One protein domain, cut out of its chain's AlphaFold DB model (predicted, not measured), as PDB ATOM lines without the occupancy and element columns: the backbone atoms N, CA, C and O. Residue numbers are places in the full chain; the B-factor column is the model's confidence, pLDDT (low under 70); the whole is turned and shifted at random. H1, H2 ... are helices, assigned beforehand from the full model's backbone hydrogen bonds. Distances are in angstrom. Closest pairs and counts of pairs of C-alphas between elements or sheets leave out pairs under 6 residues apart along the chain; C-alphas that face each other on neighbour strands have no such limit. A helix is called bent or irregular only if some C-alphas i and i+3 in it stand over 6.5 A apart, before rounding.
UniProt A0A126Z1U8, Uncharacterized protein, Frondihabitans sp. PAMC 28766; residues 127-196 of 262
ATOM      1  N   PRO A 127      34.982 -13.087 -38.126       47.59
ATOM      2  CA  PRO A 127      35.677 -12.222 -37.190       47.59
ATOM      3  C   PRO A 127      36.184 -10.983 -37.933       47.59
ATOM      4  O   PRO A 127      36.926 -11.095 -38.914       47.59
ATOM      5  N   PHE A 128      35.792  -9.799 -37.450       42.75
ATOM      6  CA  PHE A 128      36.047  -8.480 -38.056       42.75
ATOM      7  C   PHE A 128      37.519  -8.225 -38.429       42.75
ATOM      8  O   PHE A 128      37.821  -7.353 -39.240       42.75
ATOM      9  N   ARG A 129      38.445  -8.989 -37.841       42.53
ATOM     10  CA  ARG A 129      39.895  -8.847 -38.004       42.53
ATOM     11  C   ARG A 129      40.507  -9.715 -39.106       42.53
ATOM     12  O   ARG A 129      41.598  -9.393 -39.552       42.53
ATOM     13  N   ALA A 130      39.820 -10.756 -39.587       37.44
ATOM     14  CA  ALA A 130      40.291 -11.606 -40.695       37.44
ATOM     15  C   ALA A 130      39.746 -11.173 -42.069       37.44
ATOM     16  O   ALA A 130      39.814 -11.913 -43.057       37.44
ATOM     17  N   LEU A 131      39.146  -9.986 -42.140       39.00
ATOM     18  CA  LEU A 131      38.642  -9.423 -43.381       39.00
ATOM     19  C   LEU A 131      39.806  -8.783 -44.146       39.00
ATOM     20  O   LEU A 131      40.193  -7.644 -43.901       39.00
ATOM     21  N   ASN A 132      40.340  -9.528 -45.113       43.94
ATOM     22  CA  ASN A 132      41.108  -8.973 -46.228       43.94
ATOM     23  C   ASN A 132      40.333  -7.770 -46.826       43.94
ATOM     24  O   ASN A 132      39.100  -7.844 -46.888       43.94
ATOM     25  N   PRO A 133      40.986  -6.681 -47.286       45.06
ATOM     26  CA  PRO A 133      40.315  -5.547 -47.932       45.06
ATOM     27  C   PRO A 133      39.285  -5.943 -49.006       45.06
ATOM     28  O   PRO A 133      38.270  -5.264 -49.134       45.06
ATOM     29  N   ALA A 134      39.479  -7.051 -49.730       42.16
ATOM     30  CA  ALA A 134      38.488  -7.584 -50.671       42.16
ATOM     31  C   ALA A 134      37.215  -8.120 -49.978       42.16
ATOM     32  O   ALA A 134      36.102  -7.792 -50.383       42.16
ATOM     33  N   GLY A 135      37.358  -8.877 -48.886       50.22
ATOM     34  CA  GLY A 135      36.225  -9.319 -48.060       50.22
ATOM     35  C   GLY A 135      35.542  -8.153 -47.343       50.22
ATOM     36  O   GLY A 135      34.321  -8.126 -47.204       50.22
ATOM     37  N   LEU A 136      36.321  -7.138 -46.970       51.38
ATOM     38  CA  LEU A 136      35.817  -5.890 -46.411       51.38
ATOM     39  C   LEU A 136      34.979  -5.125 -47.446       51.38
ATOM     40  O   LEU A 136      33.922  -4.632 -47.092       51.38
ATOM     41  N   ARG A 137      35.368  -5.097 -48.730       53.47
ATOM     42  CA  ARG A 137      34.558  -4.510 -49.821       53.47
ATOM     43  C   ARG A 137      33.223  -5.232 -50.029       53.47
ATOM     44  O   ARG A 137      32.206  -4.568 -50.205       53.47
ATOM     45  N   GLN A 138      33.210  -6.561 -49.944       56.47
ATOM     46  CA  GLN A 138      31.973  -7.352 -50.012       56.47
ATOM     47  C   GLN A 138      31.047  -7.069 -48.816       56.47
ATOM     48  O   GLN A 138      29.832  -6.942 -48.975       56.47
ATOM     49  N   LEU A 139      31.619  -6.872 -47.622       61.22
ATOM     50  CA  LEU A 139      30.875  -6.389 -46.456       61.22
ATOM     51  C   LEU A 139      30.410  -4.940 -46.621       61.22
ATOM     52  O   LEU A 139      29.304  -4.607 -46.209       61.22
ATOM     53  N   VAL A 140      31.221  -4.083 -47.246       60.00
ATOM     54  CA  VAL A 140      30.864  -2.689 -47.532       60.00
ATOM     55  C   VAL A 140      29.657  -2.625 -48.443       60.00
ATOM     56  O   VAL A 140      28.811  -1.787 -48.188       60.00
ATOM     57  N   GLY A 141      29.463  -3.535 -49.398       67.00
ATOM     58  CA  GLY A 141      28.193  -3.616 -50.133       67.00
ATOM     59  C   GLY A 141      26.976  -3.715 -49.201       67.00
ATOM     60  O   GLY A 141      26.024  -2.946 -49.342       67.00
ATOM     61  N   LYS A 142      27.076  -4.562 -48.170       76.44
ATOM     62  CA  LYS A 142      26.003  -4.903 -47.219       76.44
ATOM     63  C   LYS A 142      25.913  -3.995 -45.985       76.44
ATOM     64  O   LYS A 142      24.987  -4.132 -45.195       76.44
ATOM     65  N   LEU A 143      26.853  -3.068 -45.807       82.81
ATOM     66  CA  LEU A 143      26.854  -2.139 -44.677       82.81
ATOM     67  C   LEU A 143      25.686  -1.132 -44.786       82.81
ATOM     68  O   LEU A 143      25.457  -0.594 -45.880       82.81
ATOM     69  N   PRO A 144      24.987  -0.822 -43.673       90.12
ATOM     70  CA  PRO A 144      23.977   0.235 -43.632       90.12
ATOM     71  C   PRO A 144      24.535   1.567 -44.148       90.12
ATOM     72  O   PRO A 144      25.684   1.919 -43.865       90.12
ATOM     73  N   THR A 145      23.728   2.327 -44.896       91.75
ATOM     74  CA  THR A 145      24.121   3.623 -45.488       91.75
ATOM     75  C   THR A 145      24.640   4.604 -44.441       91.75
ATOM     76  O   THR A 145      25.676   5.226 -44.661       91.75
ATOM     77  N   ALA A 146      24.005   4.665 -43.268       92.50
ATOM     78  CA  ALA A 146      24.459   5.493 -42.152       92.50
ATOM     79  C   ALA A 146      25.894   5.150 -41.707       92.50
ATOM     80  O   ALA A 146      26.733   6.040 -41.582       92.50
ATOM     81  N   LEU A 147      26.217   3.860 -41.554       91.38
ATOM     82  CA  LEU A 147      27.558   3.430 -41.148       91.38
ATOM     83  C   LEU A 147      28.597   3.703 -42.245       91.38
ATOM     84  O   LEU A 147      29.721   4.099 -41.947       91.38
ATOM     85  N   LYS A 148      28.230   3.555 -43.525       91.75
ATOM     86  CA  LYS A 148      29.100   3.935 -44.653       91.75
ATOM     87  C   LYS A 148      29.464   5.418 -44.610       91.75
ATOM     88  O   LYS A 148      30.633   5.752 -44.802       91.75
ATOM     89  N   THR A 149      28.484   6.285 -44.363       93.31
ATOM     90  CA  THR A 149      28.691   7.734 -44.256       93.31
ATOM     91  C   THR A 149      29.641   8.066 -43.114       93.31
ATOM     92  O   THR A 149      30.637   8.756 -43.335       93.31
ATOM     93  N   ASP A 150      29.413   7.496 -41.931       92.19
ATOM     94  CA  ASP A 150      30.248   7.757 -40.758       92.19
ATOM     95  C   ASP A 150      31.689   7.231 -40.954       92.19
ATOM     96  O   ASP A 150      32.666   7.926 -40.660       92.19
ATOM     97  N   LEU A 151      31.862   6.061 -41.584       91.00
ATOM     98  CA  LEU A 151      33.182   5.546 -41.970       91.00
ATOM     99  C   LEU A 151      33.872   6.414 -43.034       91.00
ATOM    100  O   LEU A 151      35.094   6.584 -42.994       91.00
ATOM    101  N   LYS A 152      33.119   6.981 -43.984       91.31
ATOM    102  CA  LYS A 152      33.655   7.917 -44.982       91.31
ATOM    103  C   LYS A 152      34.090   9.225 -44.321       91.31
ATOM    104  O   LYS A 152      35.140   9.742 -44.687       91.31
ATOM    105  N   ALA A 153      33.375   9.700 -43.301       91.38
ATOM    106  CA  ALA A 153      33.741  10.886 -42.524       91.38
ATOM    107  C   ALA A 153      35.023  10.703 -41.685       91.38
ATOM    108  O   ALA A 153      35.674  11.682 -41.316       91.38
ATOM    109  N   LEU A 154      35.442   9.462 -41.410       88.62
ATOM    110  CA  LEU A 154      36.762   9.188 -40.823       88.62
ATOM    111  C   LEU A 154      37.913   9.411 -41.812       88.62
ATOM    112  O   LEU A 154      39.067   9.537 -41.390       88.62
ATOM    113  N   LYS A 155      37.637   9.417 -43.122       88.12
ATOM    114  CA  LYS A 155      38.649   9.581 -44.167       88.12
ATOM    115  C   LYS A 155      39.140  11.030 -44.159       88.12
ATOM    116  O   LYS A 155      38.471  11.921 -44.655       88.12
ATOM    117  N   GLY A 156      40.318  11.247 -43.580       82.75
ATOM    118  CA  GLY A 156      40.946  12.569 -43.460       82.75
ATOM    119  C   GLY A 156      41.189  13.001 -42.015       82.75
ATOM    120  O   GLY A 156      42.124  13.755 -41.764       82.75
ATOM    121  N   LYS A 157      40.446  12.448 -41.046       86.88
ATOM    122  CA  LYS A 157      40.687  12.711 -39.621       86.88
ATOM    123  C   LYS A 157      41.984  12.039 -39.158       86.88
ATOM    124  O   LYS A 157      42.265  10.886 -39.506       86.88
ATOM    125  N   LYS A 158      42.765  12.732 -38.328       85.69
ATOM    126  CA  LYS A 158      44.008  12.230 -37.713       85.69
ATOM    127  C   LYS A 158      43.969  12.436 -36.196       85.69
ATOM    128  O   LYS A 158      43.050  13.053 -35.674       85.69
ATOM    129  N   GLY A 159      44.947  11.868 -35.490       82.62
ATOM    130  CA  GLY A 159      45.169  12.149 -34.069       82.62
ATOM    131  C   GLY A 159      43.937  11.940 -33.180       82.62
ATOM    132  O   GLY A 159      43.324  10.871 -33.208       82.62
ATOM    133  N   ALA A 160      43.626  12.951 -32.366       84.44
ATOM    134  CA  ALA A 160      42.533  12.935 -31.395       84.44
ATOM    135  C   ALA A 160      41.145  12.965 -32.052       84.44
ATOM    136  O   ALA A 160      40.316  12.129 -31.704       84.44
ATOM    137  N   ASP A 161      40.932  13.811 -33.062       86.31
ATOM    138  CA  ASP A 161      39.633  13.963 -33.744       86.31
ATOM    139  C   ASP A 161      39.151  12.654 -34.351       86.31
ATOM    140  O   ASP A 161      37.967  12.310 -34.350       86.31
ATOM    141  N   ARG A 162      40.098  11.880 -34.880       87.44
ATOM    142  CA  ARG A 162      39.791  10.559 -35.400       87.44
ATOM    143  C   ARG A 162      39.365   9.599 -34.297       87.44
ATOM    144  O   ARG A 162      38.460   8.806 -34.529       87.44
ATOM    145  N   ARG A 163      40.030   9.629 -33.139       83.19
ATOM    146  CA  ARG A 163      39.694   8.759 -32.003       83.19
ATOM    147  C   ARG A 163      38.289   9.067 -31.501       83.19
ATOM    148  O   ARG A 163      37.484   8.150 -31.442       83.19
ATOM    149  N   GLN A 164      37.973  10.343 -31.305       87.62
ATOM    150  CA  GLN A 164      36.632  10.784 -30.917       87.62
ATOM    151  C   GLN A 164      35.568  10.360 -31.935       87.62
ATOM    152  O   GLN A 164      34.520   9.841 -31.570       87.62
ATOM    153  N   ALA A 165      35.846  10.514 -33.233       88.25
ATOM    154  CA  ALA A 165      34.911  10.079 -34.266       88.25
ATOM    155  C   ALA A 165      34.712   8.551 -34.281       88.25
ATOM    156  O   ALA A 165      33.608   8.082 -34.542       88.25
ATOM    157  N   VAL A 166      35.755   7.766 -33.994       88.94
ATOM    158  CA  VAL A 166      35.642   6.306 -33.856       88.94
ATOM    159  C   VAL A 166      34.832   5.933 -32.612       88.94
ATOM    160  O   VAL A 166      33.949   5.089 -32.719       88.94
ATOM    161  N   GLU A 167      35.074   6.585 -31.475       87.81
ATOM    162  CA  GLU A 167      34.320   6.376 -30.228       87.81
ATOM    163  C   GLU A 167      32.831   6.717 -30.400       87.81
ATOM    164  O   GLU A 167      31.964   5.974 -29.938       87.81
ATOM    165  N   ALA A 168      32.511   7.784 -31.137       92.00
ATOM    166  CA  ALA A 168      31.131   8.131 -31.471       92.00
ATOM    167  C   ALA A 168      30.459   7.048 -32.335       92.00
ATOM    168  O   ALA A 168      29.306   6.684 -32.097       92.00
ATOM    169  N   ILE A 169      31.181   6.491 -33.315       92.31
ATOM    170  CA  ILE A 169      30.680   5.390 -34.150       92.31
ATOM    171  C   ILE A 169      30.457   4.131 -33.312       92.31
ATOM    172  O   ILE A 169      29.425   3.485 -33.469       92.31
ATOM    173  N   GLU A 170      31.385   3.791 -32.422       89.38
ATOM    174  CA  GLU A 170      31.261   2.645 -31.517       89.38
ATOM    175  C   GLU A 170      30.055   2.798 -30.585       89.38
ATOM    176  O   GLU A 170      29.220   1.899 -30.506       89.38
ATOM    177  N   THR A 171      29.891   3.974 -29.979       93.25
ATOM    178  CA  THR A 171      28.744   4.293 -29.116       93.25
ATOM    179  C   THR A 171      27.422   4.151 -29.873       93.25
ATOM    180  O   THR A 171      26.493   3.497 -29.399       93.25
ATOM    181  N   LYS A 172      27.344   4.697 -31.094       93.94
ATOM    182  CA  LYS A 172      26.158   4.591 -31.957       93.94
ATOM    183  C   LYS A 172      25.900   3.157 -32.432       93.94
ATOM    184  O   LYS A 172      24.754   2.781 -32.660       93.94
ATOM    185  N   ALA A 173      26.941   2.341 -32.581       93.00
ATOM    186  CA  ALA A 173      26.797   0.923 -32.885       93.00
ATOM    187  C   ALA A 173      26.235   0.146 -31.688       93.00
ATOM    188  O   ALA A 173      25.286  -0.615 -31.864       93.00
ATOM    189  N   LEU A 174      26.755   0.384 -30.481       92.31
ATOM    190  CA  LEU A 174      26.289  -0.253 -29.243       92.31
ATOM    191  C   LEU A 174      24.846   0.121 -28.884       92.31
ATOM    192  O   LEU A 174      24.108  -0.719 -28.372       92.31
ATOM    193  N   SER A 175      24.415   1.343 -29.205       95.00
ATOM    194  CA  SER A 175      23.019   1.763 -29.033       95.00
ATOM    195  C   SER A 175      22.067   1.222 -30.107       95.00
ATOM    196  O   SER A 175      20.863   1.443 -30.022       95.00
ATOM    197  N   GLY A 176      22.579   0.529 -31.132       94.50
ATOM    198  CA  GLY A 176      21.771   0.026 -32.244       94.50
ATOM    199  C   GLY A 176      21.392   1.081 -33.283       94.50
ATOM    200  O   GLY A 176      20.579   0.803 -34.163       94.50
ATOM    201  N   GLY A 177      22.025   2.258 -33.273       94.75
ATOM    202  CA  GLY A 177      21.789   3.339 -34.240       94.75
ATOM    203  C   GLY A 177      22.129   3.001 -35.700       94.75
ATOM    204  O   GLY A 177      21.793   3.769 -36.599       94.75
ATOM    205  N   TYR A 178      22.770   1.855 -35.959       92.25
ATOM    206  CA  TYR A 178      22.982   1.301 -37.307       92.25
ATOM    207  C   TYR A 178      22.177   0.019 -37.583       92.25
ATOM    208  O   TYR A 178      22.331  -0.577 -38.649       92.25
ATOM    209  N   GLY A 179      21.334  -0.417 -36.643       93.69
ATOM    210  CA  GLY A 179      20.566  -1.661 -36.698       93.69
ATOM    211  C   GLY A 179      21.069  -2.747 -35.740       93.69
ATOM    212  O   GLY A 179      22.209  -2.726 -35.271       93.69
ATOM    213  N   THR A 180      20.202  -3.729 -35.479       90.56
ATOM    214  CA  THR A 180      20.404  -4.800 -34.486       90.56
ATOM    215  C   THR A 180      21.570  -5.733 -34.816       90.56
ATOM    216  O   THR A 180      22.262  -6.199 -33.914       90.56
ATOM    217  N   GLU A 181      21.842  -5.984 -36.098       87.12
ATOM    218  CA  GLU A 181      22.984  -6.808 -36.518       87.12
ATOM    219  C   GLU A 181      24.318  -6.158 -36.130       87.12
ATOM    220  O   GLU A 181      25.185  -6.802 -35.537       87.12
ATOM    221  N   ILE A 182      24.463  -4.858 -36.412       88.38
ATOM    222  CA  ILE A 182      25.659  -4.083 -36.062       88.38
ATOM    223  C   ILE A 182      25.796  -3.961 -34.544       88.38
ATOM    224  O   ILE A 182      26.905  -4.082 -34.026       88.38
ATOM    225  N   GLN A 183      24.680  -3.793 -33.833       91.69
ATOM    226  CA  GLN A 183      24.662  -3.807 -32.374       91.69
ATOM    227  C   GLN A 183      25.197  -5.123 -31.812       91.69
ATOM    228  O   GLN A 183      26.123  -5.111 -31.006       91.69
ATOM    229  N   GLY A 184      24.682  -6.261 -32.285       84.12
ATOM    230  CA  GLY A 184      25.121  -7.575 -31.818       84.12
ATOM    231  C   GLY A 184      26.615  -7.815 -32.051       84.12
ATOM    232  O   GLY A 184      27.300  -8.378 -31.198       84.12
ATOM    233  N   ILE A 185      27.148  -7.342 -33.179       83.62
ATOM    234  CA  ILE A 185      28.586  -7.368 -33.466       83.62
ATOM    235  C   ILE A 185      29.360  -6.487 -32.479       83.62
ATOM    236  O   ILE A 185      30.369  -6.937 -31.932       83.62
ATOM    237  N   ALA A 186      28.906  -5.253 -32.249       84.88
ATOM    238  CA  ALA A 186      29.557  -4.312 -31.342       84.88
ATOM    239  C   ALA A 186      29.592  -4.855 -29.905       84.88
ATOM    240  O   ALA A 186      30.655  -4.884 -29.287       84.88
ATOM    241  N   THR A 187      28.477  -5.401 -29.413       85.44
ATOM    242  CA  THR A 187      28.392  -6.028 -28.086       85.44
ATOM    243  C   THR A 187      29.326  -7.232 -27.960       85.44
ATOM    244  O   THR A 187      30.032  -7.366 -26.961       85.44
ATOM    245  N   LYS A 188      29.396  -8.103 -28.979       81.00
ATOM    246  CA  LYS A 188      30.343  -9.233 -28.989       81.00
ATOM    247  C   LYS A 188      31.796  -8.756 -28.966       81.00
ATOM    248  O   LYS A 188      32.617  -9.344 -28.265       81.00
ATOM    249  N   ALA A 189      32.116  -7.702 -29.715       80.75
ATOM    250  CA  ALA A 189      33.455  -7.122 -29.729       80.75
ATOM    251  C   ALA A 189      33.833  -6.527 -28.363       80.75
ATOM    252  O   ALA A 189      34.945  -6.758 -27.886       80.75
ATOM    253  N   GLU A 190      32.909  -5.828 -27.705       84.00
ATOM    254  CA  GLU A 190      33.106  -5.283 -26.360       84.00
ATOM    255  C   GLU A 190      33.301  -6.399 -25.323       84.00
ATOM    256  O   GLU A 190      34.226  -6.344 -24.510       84.00
ATOM    257  N   ALA A 191      32.480  -7.451 -25.378       81.62
ATOM    258  CA  ALA A 191      32.608  -8.611 -24.500       81.62
ATOM    259  C   ALA A 191      33.957  -9.321 -24.691       81.62
ATOM    260  O   ALA A 191      34.645  -9.609 -23.711       81.62
ATOM    261  N   ALA A 192      34.380  -9.532 -25.942       83.12
ATOM    262  CA  ALA A 192      35.685 -10.103 -26.265       83.12
ATOM    263  C   ALA A 192      36.841  -9.217 -25.772       83.12
ATOM    264  O   ALA A 192      37.851  -9.716 -25.281       83.12
ATOM    265  N   TRP A 193      36.703  -7.891 -25.862       86.69
ATOM    266  CA  TRP A 193      37.688  -6.971 -25.298       86.69
ATOM    267  C   TRP A 193      37.733  -7.054 -23.772       86.69
ATOM    268  O   TRP A 193      38.819  -7.092 -23.196       86.69
ATOM    269  N   LYS A 194      36.583  -7.129 -23.095       88.31
ATOM    270  CA  LYS A 194      36.513  -7.273 -21.633       88.31
ATOM    271  C   LYS A 194      37.159  -8.574 -21.163       88.31
ATOM    272  O   LYS A 194      37.954  -8.518 -20.224       88.31
ATOM    273  N   SER A 195      36.917  -9.691 -21.848       86.12
ATOM    274  CA  SER A 195      37.503 -10.996 -21.514       86.12
ATOM    275  C   SER A 195      38.959 -11.170 -21.959       86.12
ATOM    276  O   SER A 195      39.619 -12.108 -21.518       86.12
ATOM    277  N   ALA A 196      39.495 -10.270 -22.792       88.56
ATOM    278  CA  ALA A 196      40.867 -10.388 -23.266       88.56
ATOM    279  C   ALA A 196      41.894 -10.337 -22.107       88.56
ATOM    280  O   ALA A 196      41.750  -9.508 -21.192       88.56
TER     281      ALA A 196
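Overview. This is residues 127 to 196 of the 262 residues of an uncharacterized protein of Frondihabitans sp. PAMC 28766 (UniProt A0A126Z1U8). Four helices make an open frame round a thinly filled middle, with few contacts from one helix to the next. H2 and H3 run side by side in opposite ways, H1 crosses near H2 at a slant, and H4 meets the last residues of H3 in a wide V, its far end, residues 191 to 195, sticking out together with residue 196. The printed part has 70 residues with four named helices, in the order H1, H2, H3, H4, and no named strand; the class is all helix. It is compact, with a radius of gyration of the C-alphas of 12.5 A, and the outline is rounded, with spans of 32 by 28 by 22 A.

Along the chain. Begin at Pro 127, the first printed residue, with its C-alpha at (35.677, -12.222, -37.190); residues 127 to 132 belong to no named element. Find C-alpha 133 at (40.315, -5.547, -47.932): here H1 begins, and it covers residues 133 to 142, with 14.3 A from its first to its last C-alpha. Along it the x values fall, to 26.003 at C-alpha 142. After a tight link of 2 residues comes H2, residues 145 to 153, 12.4 A long from first to last C-alpha, and on it x climbs again. A tight link of 5 residues leads on to H3, residues 159 to 174, which measures 23.1 A from C-alpha 159 at (45.169, 12.149, -34.069) to C-alpha 174 at (26.289, -0.253, -29.243). Another tight link of 5 residues leads to H4, residues 180 to 195, 22.3 A from first to last C-alpha. Look for its last C-alpha, that of Ser 195, at (37.503, -10.996, -21.514). H3 and H4 are the longest helices by residues, with 16 each, and no helix is bent or irregular.

Arrangement. Start again from H1 and look across to H2: the two are close but not clearly touching, and their closest C-alphas, those of Val 140 and Lys 148, are 7.4 A apart. Their lines stand at a steep tilt of 43 degrees, and they run opposite ways. H2 is near H3, and these two are also close but not clearly touching; the closest C-alphas are those of Asp 150 and Ile 169, at 7.0 A. Here the tilt is a shallow 12 degrees, again opposite ways, with the centres 12.0 A apart. Move on to the last part of H3 and you find it touching H4, with 9 pairs of C-alphas within 8 A. H3 touches with residues 170 to 174 alone and H4 with residues 182 to 187 alone; the closest C-alphas are those of Leu 174 and Gln 183, 5.0 A apart. H3 and H4 run opposite ways at a steep tilt of 65 degrees, with their centres 15.2 A apart. H1 is apart from H3 and from H4, and H2 is apart from H4. In H2 and H4 every backbone O i to N i+4 pair is within hydrogen-bond range, while in H1 it is 5 of 6 pairs and in H3 11 of 12.

Size, cuts and confidence. The two C-alphas farthest apart are those of Gly 156 and Ser 195, at 32.4 A, and from C-alpha 127 to C-alpha 196 it is 15.0 A. Residues 191 to 196, of which 191 to 195 belong to H4, stand free. The printed part has no cut, and no link between helices is long. Read the B-factor column for the confidence of this predicted model: the mean pLDDT of the printed part is 80.0, with residues 127 to 141 under 70, and H1 has a mean of 56 against 92 for H2.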